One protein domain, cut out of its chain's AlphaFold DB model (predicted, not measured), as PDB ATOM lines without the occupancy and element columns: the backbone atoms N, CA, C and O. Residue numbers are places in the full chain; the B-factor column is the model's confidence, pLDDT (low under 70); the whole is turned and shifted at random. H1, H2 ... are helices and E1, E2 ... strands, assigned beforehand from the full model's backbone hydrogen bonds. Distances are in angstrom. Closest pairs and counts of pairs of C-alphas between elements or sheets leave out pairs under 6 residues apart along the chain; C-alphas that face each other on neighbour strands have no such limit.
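This is residues 56 to 76 and 141 to 189 of the 189 residues of an uncharacterized protein of Alphaproteobacteria bacterium (UniProt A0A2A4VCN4). Two helices, H1 and H2, lie side by side and run opposite ways, and a short ribbon of two antiparallel strands, E1 and E2, stands at the end of this pair where H1 begins and H2 ends. The third helix, H3, folds back across E2, slanting over it, and packs on residues 150 to 157 of H2. The printed part has 70 residues, with three named helices and two named strands in the order E1, H1, H2, E2, H3; the class is mostly helix, and the sheet has the order E1 - E2. The whole is compact, with a radius of gyration of the C-alphas of 11.6 A, and it spans 33 by 27 by 20 A.

E1, residues 56 to 60, and E2, residues 164 to 168, are antiparallel neighbours, with 151 degrees between their directions. N 57 and O 167 are 2.9 A apart and N 167 and O 57 are 2.8 A apart, both within hydrogen-bond range. A tight link joins E1 to H1, residues 61 to 76. H1 touches H2, residues 141 to 159, at a shallow tilt of 23 degrees, opposite ways; their closest C-alphas, those of Ile 65 and Ile 151, are 5.9 A apart. H2 touches H3, residues 173 to 186, with its residues 150 to 157 alone, at a steep tilt of 47 degrees, the same way; their closest C-alphas are those of Leu 154 and Val 181, 6.9 A apart. The closest C-alphas of E2 and H3, those of Ile 167 and Gly 176, are 5.3 A apart. H1 and H3 are near each other, with 5 pairs of C-alphas within 10 A. E1 is apart from H2 and from H3. In H1, H2 and H3 every O i to N i+4 pair is within hydrogen-bond range.

E1 begins at C-alpha 56, (150.548, -18.899, 137.246), and measures 13.0 A from first to last C-alpha. H1 measures 22.7 A. H2 begins at C-alpha 141, (121.134, -21.422, 131.265), and measures 27.3 A. E2 measures 13.1 A. H3 measures 20.2 A and ends at C-alpha 186, (145.681, -33.127, 125.879).

The two C-alphas farthest apart, those of Leu 76 and Asp 189, are 35.3 A apart. Residues 77 to 140 are not printed, and C-alphas 76 and 141 are 10.7 A apart across this cut. Of the links that are printed whole, E1 to H1, H2 to E2 and E2 to H3 are tight. The mean pLDDT of the printed part is 88.7; residues 76 and 189 are under 70.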
ATOM      1  N   TYR A  56     151.463 -17.777 137.066       85.12
ATOM      2  CA  TYR A  56     150.548 -18.899 137.246       85.12
ATOM      3  C   TYR A  56     150.203 -19.092 138.707       85.12
ATOM      4  O   TYR A  56     151.065 -19.036 139.582       85.12
ATOM      5  N   SER A  57     148.944 -19.432 138.941       88.19
ATOM      6  CA  SER A  57     148.468 -19.933 140.220       88.19
ATOM      7  C   SER A  57     148.329 -21.451 140.150       88.19
ATOM      8  O   SER A  57     147.771 -21.987 139.194       88.19
ATOM      9  N   ILE A  58     148.827 -22.158 141.164       91.19
ATOM     10  CA  ILE A  58     148.641 -23.608 141.294       91.19
ATOM     11  C   ILE A  58     147.469 -23.833 142.239       91.19
ATOM     12  O   ILE A  58     147.561 -23.513 143.421       91.19
ATOM     13  N   LEU A  59     146.372 -24.386 141.727       92.50
ATOM     14  CA  LEU A  59     145.170 -24.647 142.517       92.50
ATOM     15  C   LEU A  59     144.847 -26.135 142.542       92.50
ATOM     16  O   LEU A  59     145.023 -26.844 141.552       92.50
ATOM     17  N   SER A  60     144.366 -26.611 143.690       95.56
ATOM     18  CA  SER A  60     143.900 -27.988 143.813       95.56
ATOM     19  C   SER A  60     142.607 -28.181 143.030       95.56
ATOM     20  O   SER A  60     141.661 -27.409 143.193       95.56
ATOM     21  N   VAL A  61     142.534 -29.263 142.251       93.81
ATOM     22  CA  VAL A  61     141.328 -29.661 141.508       93.81
ATOM     23  C   VAL A  61     140.125 -29.778 142.444       93.81
ATOM     24  O   VAL A  61     139.051 -29.269 142.135       93.81
ATOM     25  N   LYS A  62     140.318 -30.343 143.644       93.88
ATOM     26  CA  LYS A  62     139.259 -30.469 144.654       93.88
ATOM     27  C   LYS A  62     138.710 -29.108 145.089       93.88
ATOM     28  O   LYS A  62     137.501 -28.948 145.207       93.88
ATOM     29  N   SER A  63     139.586 -28.132 145.323       93.94
ATOM     30  CA  SER A  63     139.179 -26.780 145.718       93.94
ATOM     31  C   SER A  63     138.443 -26.051 144.596       93.94
ATOM     32  O   SER A  63     137.487 -25.336 144.872       93.94
ATOM     33  N   ILE A  64     138.858 -26.255 143.341       94.31
ATOM     34  CA  ILE A  64     138.174 -25.684 142.174       94.31
ATOM     35  C   ILE A  64     136.761 -26.261 142.052       94.31
ATOM     36  O   ILE A  64     135.816 -25.499 141.874       94.31
ATOM     37  N   ILE A  65     136.602 -27.584 142.186       94.25
ATOM     38  CA  ILE A  65     135.288 -28.242 142.147       94.25
ATOM     39  C   ILE A  65     134.364 -27.656 143.218       94.25
ATOM     40  O   ILE A  65     133.278 -27.197 142.879       94.25
ATOM     41  N   LEU A  66     134.821 -27.601 144.475       94.50
ATOM     42  CA  LEU A  66     134.031 -27.059 145.586       94.50
ATOM     43  C   LEU A  66     133.615 -25.606 145.336       94.50
ATOM     44  O   LEU A  66     132.454 -25.258 145.505       94.50
ATOM     45  N   PHE A  67     134.542 -24.769 144.866       93.62
ATOM     46  CA  PHE A  67     134.232 -23.381 144.534       93.62
ATOM     47  C   PHE A  67     133.149 -23.268 143.451       93.62
ATOM     48  O   PHE A  67     132.254 -22.433 143.560       93.62
ATOM     49  N   LEU A  68     133.229 -24.081 142.392       93.12
ATOM     50  CA  LEU A  68     132.253 -24.042 141.302       93.12
ATOM     51  C   LEU A  68     130.880 -24.568 141.739       93.12
ATOM     52  O   LEU A  68     129.864 -24.038 141.292       93.12
ATOM     53  N   GLU A  69     130.842 -25.574 142.612       92.31
ATOM     54  CA  GLU A  69     129.604 -26.095 143.201       92.31
ATOM     55  C   GLU A  69     128.921 -25.037 144.080       92.31
ATOM     56  O   GLU A  69     127.758 -24.709 143.831       92.31
ATOM     57  N   ASP A  70     129.663 -24.416 145.002       89.25
ATOM     58  CA  ASP A  70     129.166 -23.325 145.853       89.25
ATOM     59  C   ASP A  70     128.692 -22.128 145.010       89.25
ATOM     60  O   ASP A  70     127.650 -21.519 145.271       89.25
ATOM     61  N   PHE A  71     129.434 -21.788 143.950       87.38
ATOM     62  CA  PHE A  71     129.068 -20.707 143.038       87.38
ATOM     63  C   PHE A  71     127.725 -20.967 142.339       87.38
ATOM     64  O   PHE A  71     126.903 -20.054 142.216       87.38
ATOM     65  N   LEU A  72     127.484 -22.202 141.890       87.12
ATOM     66  CA  LEU A  72     126.218 -22.582 141.266       87.12
ATOM     67  C   LEU A  72     125.063 -22.578 142.272       87.12
ATOM     68  O   LEU A  72     123.978 -22.100 141.937       87.12
ATOM     69  N   GLU A  73     125.285 -23.046 143.500       83.94
ATOM     70  CA  GLU A  73     124.269 -23.035 144.559       83.94
ATOM     71  C   GLU A  73     123.825 -21.606 144.912       83.94
ATOM     72  O   GLU A  73     122.627 -21.314 144.986       83.94
ATOM     73  N   LEU A  74     124.773 -20.674 145.037       81.25
ATOM     74  CA  LEU A  74     124.485 -19.257 145.289       81.25
ATOM     75  C   LEU A  74     123.710 -18.599 144.136       81.25
ATOM     76  O   LEU A  74     122.825 -17.769 144.355       81.25
ATOM     77  N   ARG A  75     124.004 -18.978 142.889       74.31
ATOM     78  CA  ARG A  75     123.277 -18.476 141.713       74.31
ATOM     79  C   ARG A  75     121.859 -19.040 141.621       74.31
ATOM     80  O   ARG A  75     120.929 -18.289 141.333       74.31
ATOM     81  N   LEU A  76     121.682 -20.330 141.902       69.88
ATOM     82  CA  LEU A  76     120.379 -20.999 141.906       69.88
ATOM     83  C   LEU A  76     119.466 -20.489 143.027       69.88
ATOM     84  O   LEU A  76     118.291 -20.210 142.787       69.88
ATOM     85  N   GLU A 141     121.294 -19.962 131.273       75.88
ATOM     86  CA  GLU A 141     121.134 -21.422 131.265       75.88
ATOM     87  C   GLU A 141     122.272 -22.118 130.497       75.88
ATOM     88  O   GLU A 141     122.794 -23.149 130.936       75.88
ATOM     89  N   ALA A 142     122.696 -21.552 129.362       80.25
ATOM     90  CA  ALA A 142     123.826 -22.070 128.593       80.25
ATOM     91  C   ALA A 142     125.143 -21.982 129.387       80.25
ATOM     92  O   ALA A 142     125.924 -22.936 129.384       80.25
ATOM     93  N   GLN A 143     125.355 -20.884 130.119       81.44
ATOM     94  CA  GLN A 143     126.523 -20.707 130.987       81.44
ATOM     95  C   GLN A 143     126.522 -21.675 132.179       81.44
ATOM     96  O   GLN A 143     127.560 -22.235 132.536       81.44
ATOM     97  N   MET A 144     125.363 -21.947 132.781       84.62
ATOM     98  CA  MET A 144     125.265 -22.949 133.848       84.62
ATOM     99  C   MET A 144     125.603 -24.347 133.331       84.62
ATOM    100  O   MET A 144     126.381 -25.063 133.963       84.62
ATOM    101  N   LYS A 145     125.094 -24.722 132.151       87.00
ATOM    102  CA  LYS A 145     125.440 -26.003 131.511       87.00
ATOM    103  C   LYS A 145     126.944 -26.127 131.259       87.00
ATOM    104  O   LYS A 145     127.496 -27.198 131.510       87.00
ATOM    105  N   SER A 146     127.616 -25.056 130.826       88.44
ATOM    106  CA  SER A 146     129.070 -25.090 130.628       88.44
ATOM    107  C   SER A 146     129.843 -25.262 131.937       88.44
ATOM    108  O   SER A 146     130.813 -26.013 131.965       88.44
ATOM    109  N   ILE A 147     129.395 -24.651 133.041       90.31
ATOM    110  CA  ILE A 147     130.041 -24.838 134.352       90.31
ATOM    111  C   ILE A 147     129.849 -26.280 134.852       90.31
ATOM    112  O   ILE A 147     130.803 -26.889 135.328       90.31
ATOM    113  N   TYR A 148     128.661 -26.875 134.693       91.75
ATOM    114  CA  TYR A 148     128.451 -28.289 135.039       91.75
ATOM    115  C   TYR A 148     129.324 -29.240 134.211       91.75
ATOM    116  O   TYR A 148     129.861 -30.208 134.753       91.75
ATOM    117  N   ALA A 149     129.489 -28.966 132.913       92.88
ATOM    118  CA  ALA A 149     130.403 -29.726 132.065       92.88
ATOM    119  C   ALA A 149     131.853 -29.610 132.565       92.88
ATOM    120  O   ALA A 149     132.535 -30.624 132.697       92.88
ATOM    121  N   LEU A 150     132.279 -28.404 132.954       93.75
ATOM    122  CA  LEU A 150     133.604 -28.162 133.523       93.75
ATOM    123  C   LEU A 150     133.826 -28.917 134.843       93.75
ATOM    124  O   LEU A 150     134.876 -29.521 135.035       93.75
ATOM    125  N   ILE A 151     132.833 -28.941 135.740       93.94
ATOM    126  CA  ILE A 151     132.902 -29.724 136.985       93.94
ATOM    127  C   ILE A 151     133.061 -31.215 136.673       93.94
ATOM    128  O   ILE A 151     133.881 -31.892 137.294       93.94
ATOM    129  N   ARG A 152     132.301 -31.739 135.705       93.69
ATOM    130  CA  ARG A 152     132.422 -33.139 135.279       93.69
ATOM    131  C   ARG A 152     133.830 -33.440 134.770       93.69
ATOM    132  O   ARG A 152     134.401 -34.454 135.158       93.69
ATOM    133  N   ASP A 153     134.389 -32.560 133.951       93.38
ATOM    134  CA  ASP A 153     135.742 -32.708 133.421       93.38
ATOM    135  C   ASP A 153     136.804 -32.693 134.525       93.38
ATOM    136  O   ASP A 153     137.700 -33.535 134.544       93.38
ATOM    137  N   LEU A 154     136.673 -31.783 135.491       93.69
ATOM    138  CA  LEU A 154     137.554 -31.719 136.656       93.69
ATOM    139  C   LEU A 154     137.483 -32.993 137.506       93.69
ATOM    140  O   LEU A 154     138.513 -33.444 138.005       93.69
ATOM    141  N   ARG A 155     136.300 -33.603 137.649       94.31
ATOM    142  CA  ARG A 155     136.148 -34.890 138.351       94.31
ATOM    143  C   ARG A 155     136.849 -36.026 137.613       94.31
ATOM    144  O   ARG A 155     137.543 -36.803 138.257       94.31
ATOM    145  N   VAL A 156     136.748 -36.081 136.283       94.19
ATOM    146  CA  VAL A 156     137.490 -37.067 135.474       94.19
ATOM    147  C   VAL A 156     139.000 -36.890 135.658       94.19
ATOM    148  O   VAL A 156     139.709 -37.866 135.889       94.19
ATOM    149  N   LEU A 157     139.496 -35.647 135.644       91.56
ATOM    150  CA  LEU A 157     140.908 -35.361 135.917       91.56
ATOM    151  C   LEU A 157     141.323 -35.791 137.332       91.56
ATOM    152  O   LEU A 157     142.406 -36.352 137.505       91.56
ATOM    153  N   GLN A 158     140.466 -35.559 138.330       92.69
ATOM    154  CA  GLN A 158     140.696 -35.968 139.715       92.69
ATOM    155  C   GLN A 158     140.755 -37.497 139.862       92.69
ATOM    156  O   GLN A 158     141.655 -38.008 140.527       92.69
ATOM    157  N   GLU A 159     139.828 -38.223 139.232       92.00
ATOM    158  CA  GLU A 159     139.809 -39.692 139.185       92.00
ATOM    159  C   GLU A 159     141.039 -40.247 138.452       92.00
ATOM    160  O   GLU A 159     141.619 -41.241 138.885       92.00
ATOM    161  N   GLY A 160     141.499 -39.551 137.408       89.19
ATOM    162  CA  GLY A 160     142.747 -39.828 136.693       89.19
ATOM    163  C   GLY A 160     144.027 -39.472 137.463       89.19
ATOM    164  O   GLY A 160     145.117 -39.575 136.908       89.19
ATOM    165  N   GLY A 161     143.926 -39.037 138.724       89.62
ATOM    166  CA  GLY A 161     145.073 -38.755 139.595       89.62
ATOM    167  C   GLY A 161     145.637 -37.334 139.500       89.62
ATOM    168  O   GLY A 161     146.633 -37.025 140.156       89.62
ATOM    169  N   THR A 162     145.006 -36.434 138.741       90.50
ATOM    170  CA  THR A 162     145.429 -35.029 138.659       90.50
ATOM    171  C   THR A 162     144.939 -34.268 139.890       90.50
ATOM    172  O   THR A 162     143.759 -33.949 140.023       90.50
ATOM    173  N   GLY A 163     145.851 -33.962 140.816       90.75
ATOM    174  CA  GLY A 163     145.513 -33.250 142.056       90.75
ATOM    175  C   GLY A 163     145.496 -31.722 141.937       90.75
ATOM    176  O   GLY A 163     144.797 -31.054 142.706       90.75
ATOM    177  N   TYR A 164     146.255 -31.164 140.990       94.12
ATOM    178  CA  TYR A 164     146.505 -29.728 140.870       94.12
ATOM    179  C   TYR A 164     146.517 -29.280 139.410       94.12
ATOM    180  O   TYR A 164     147.001 -30.003 138.543       94.12
ATOM    181  N   LEU A 165     146.038 -28.062 139.166       92.44
ATOM    182  CA  LEU A 165     146.079 -27.400 137.868       92.44
ATOM    183  C   LEU A 165     146.890 -26.111 137.957       92.44
ATOM    184  O   LEU A 165     146.810 -25.371 138.941       92.44
ATOM    185  N   LYS A 166     147.658 -25.846 136.900       92.19
ATOM    186  CA  LYS A 166     148.328 -24.564 136.681       92.19
ATOM    187  C   LYS A 166     147.371 -23.659 135.920       92.19
ATOM    188  O   LYS A 166     147.034 -23.944 134.777       92.19
ATOM    189  N   ILE A 167     146.929 -22.586 136.560       90.75
ATOM    190  CA  ILE A 167     145.976 -21.633 135.997       90.75
ATOM    191  C   ILE A 167     146.712 -20.338 135.693       90.75
ATOM    192  O   ILE A 167     147.415 -19.800 136.546       90.75
ATOM    193  N   ASN A 168     146.559 -19.848 134.466       87.88
ATOM    194  CA  ASN A 168     147.165 -18.594 134.036       87.88
ATOM    195  C   ASN A 168     146.451 -17.409 134.708       87.88
ATOM    196  O   ASN A 168     145.259 -17.198 134.482       87.88
ATOM    197  N   SER A 169     147.185 -16.631 135.506       86.25
ATOM    198  CA  SER A 169     146.655 -15.495 136.270       86.25
ATOM    199  C   SER A 169     146.311 -14.278 135.399       86.25
ATOM    200  O   SER A 169     145.652 -13.357 135.870       86.25
ATOM    201  N   GLN A 170     146.734 -14.249 134.131       85.81
ATOM    202  CA  GLN A 170     146.415 -13.163 133.193       85.81
ATOM    203  C   GLN A 170     144.997 -13.278 132.609       85.81
ATOM    204  O   GLN A 170     144.492 -12.317 132.028       85.81
ATOM    205  N   LYS A 171     144.358 -14.450 132.725       85.44
ATOM    206  CA  LYS A 171     142.994 -14.699 132.238       85.44
ATOM    207  C   LYS A 171     141.983 -14.574 133.370       85.44
ATOM    208  O   LYS A 171     142.338 -14.597 134.547       85.44
ATOM    209  N   THR A 172     140.700 -14.444 133.018       88.50
ATOM    210  CA  THR A 172     139.650 -14.546 134.037       88.50
ATOM    211  C   THR A 172     139.714 -15.926 134.685       88.50
ATOM    212  O   THR A 172     140.150 -16.895 134.064       88.50
ATOM    213  N   PHE A 173     139.290 -16.022 135.943       87.69
ATOM    214  CA  PHE A 173     139.421 -17.256 136.710       87.69
ATOM    215  C   PHE A 173     138.780 -18.467 136.012       87.69
ATOM    216  O   PHE A 173     139.415 -19.512 135.889       87.69
ATOM    217  N   LEU A 174     137.551 -18.314 135.504       90.19
ATOM    218  CA  LEU A 174     136.839 -19.390 134.807       90.19
ATOM    219  C   LEU A 174     137.506 -19.753 133.478       90.19
ATOM    220  O   LEU A 174     137.731 -20.935 133.231       90.19
ATOM    221  N   ASP A 175     137.890 -18.762 132.668       89.44
ATOM    222  CA  ASP A 175     138.587 -19.019 131.401       89.44
ATOM    223  C   ASP A 175     139.928 -19.722 131.645       89.44
ATOM    224  O   ASP A 175     140.315 -20.633 130.916       89.44
ATOM    225  N   GLY A 176     140.633 -19.324 132.706       89.50
ATOM    226  CA  GLY A 176     141.879 -19.938 133.136       89.50
ATOM    227  C   GLY A 176     141.708 -21.404 133.534       89.50
ATOM    228  O   GLY A 176     142.549 -22.224 133.170       89.50
ATOM    229  N   ILE A 177     140.617 -21.753 134.228       91.94
ATOM    230  CA  ILE A 177     140.303 -23.149 134.566       91.94
ATOM    231  C   ILE A 177     139.972 -23.948 133.309       91.94
ATOM    232  O   ILE A 177     140.515 -25.036 133.147       91.94
ATOM    233  N   VAL A 178     139.117 -23.426 132.421       92.31
ATOM    234  CA  VAL A 178     138.734 -24.117 131.176       92.31
ATOM    235  C   VAL A 178     139.977 -24.486 130.373       92.31
ATOM    236  O   VAL A 178     140.169 -25.647 130.023       92.31
ATOM    237  N   LEU A 179     140.880 -23.530 130.181       90.75
ATOM    238  CA  LEU A 179     142.123 -23.764 129.453       90.75
ATOM    239  C   LEU A 179     143.055 -24.734 130.174       90.75
ATOM    240  O   LEU A 179     143.668 -25.582 129.535       90.75
ATOM    241  N   ALA A 180     143.170 -24.634 131.500       89.94
ATOM    242  CA  ALA A 180     143.985 -25.566 132.272       89.94
ATOM    243  C   ALA A 180     143.453 -27.006 132.170       89.94
ATOM    244  O   ALA A 180     144.240 -27.945 132.086       89.94
ATOM    245  N   VAL A 181     142.128 -27.177 132.140       91.56
ATOM    246  CA  VAL A 181     141.464 -28.472 131.945       91.56
ATOM    247  C   VAL A 181     141.693 -29.001 130.530       91.56
ATOM    248  O   VAL A 181     142.032 -30.169 130.377       91.56
ATOM    249  N   GLU A 182     141.561 -28.163 129.500       91.25
ATOM    250  CA  GLU A 182     141.844 -28.545 128.109       91.25
ATOM    251  C   GLU A 182     143.300 -28.990 127.929       91.25
ATOM    252  O   GLU A 182     143.556 -30.051 127.363       91.25
ATOM    253  N   LEU A 183     144.253 -28.231 128.475       89.25
ATOM    254  CA  LEU A 183     145.672 -28.587 128.443       89.25
ATOM    255  C   LEU A 183     145.954 -29.893 129.197       89.25
ATOM    256  O   LEU A 183     146.737 -30.714 128.726       89.25
ATOM    257  N   ALA A 184     145.308 -30.102 130.347       88.38
ATOM    258  CA  ALA A 184     145.460 -31.332 131.119       88.38
ATOM    259  C   ALA A 184     144.899 -32.556 130.381       88.38
ATOM    260  O   ALA A 184     145.504 -33.621 130.444       88.38
ATOM    261  N   LYS A 185     143.787 -32.404 129.650       87.56
ATOM    262  CA  LYS A 185     143.217 -33.469 128.814       87.56
ATOM    263  C   LYS A 185     144.152 -33.860 127.673       87.56
ATOM    264  O   LYS A 185     144.415 -35.039 127.495       87.56
ATOM    265  N   VAL A 186     144.711 -32.877 126.962       86.62
ATOM    266  CA  VAL A 186     145.681 -33.127 125.879       86.62
ATOM    267  C   VAL A 186     146.941 -33.832 126.392       86.62
ATOM    268  O   VAL A 186     147.557 -34.585 125.655       86.62
ATOM    269  N   ALA A 187     147.332 -33.603 127.648       80.75
ATOM    270  CA  ALA A 187     148.487 -34.263 128.252       80.75
ATOM    271  C   ALA A 187     148.220 -35.708 128.727       80.75
ATOM    272  O   ALA A 187     149.171 -36.388 129.113       80.75
ATOM    273  N   GLN A 188     146.958 -36.152 128.770       72.00
ATOM    274  CA  GLN A 188     146.575 -37.516 129.161       72.00
ATOM    275  C   GLN A 188     146.404 -38.471 127.969       72.00
ATOM    276  O   GLN A 188     146.471 -39.684 128.184       72.00
ATOM    277  N   ASP A 189     146.193 -37.934 126.764       58.28
ATOM    278  CA  ASP A 189     146.153 -38.680 125.495       58.28
ATOM    279  C   ASP A 189     147.570 -38.964 124.955       58.28
ATOM    280  O   ASP A 189     147.776 -40.071 124.401       58.28
TER     281      ASP A 189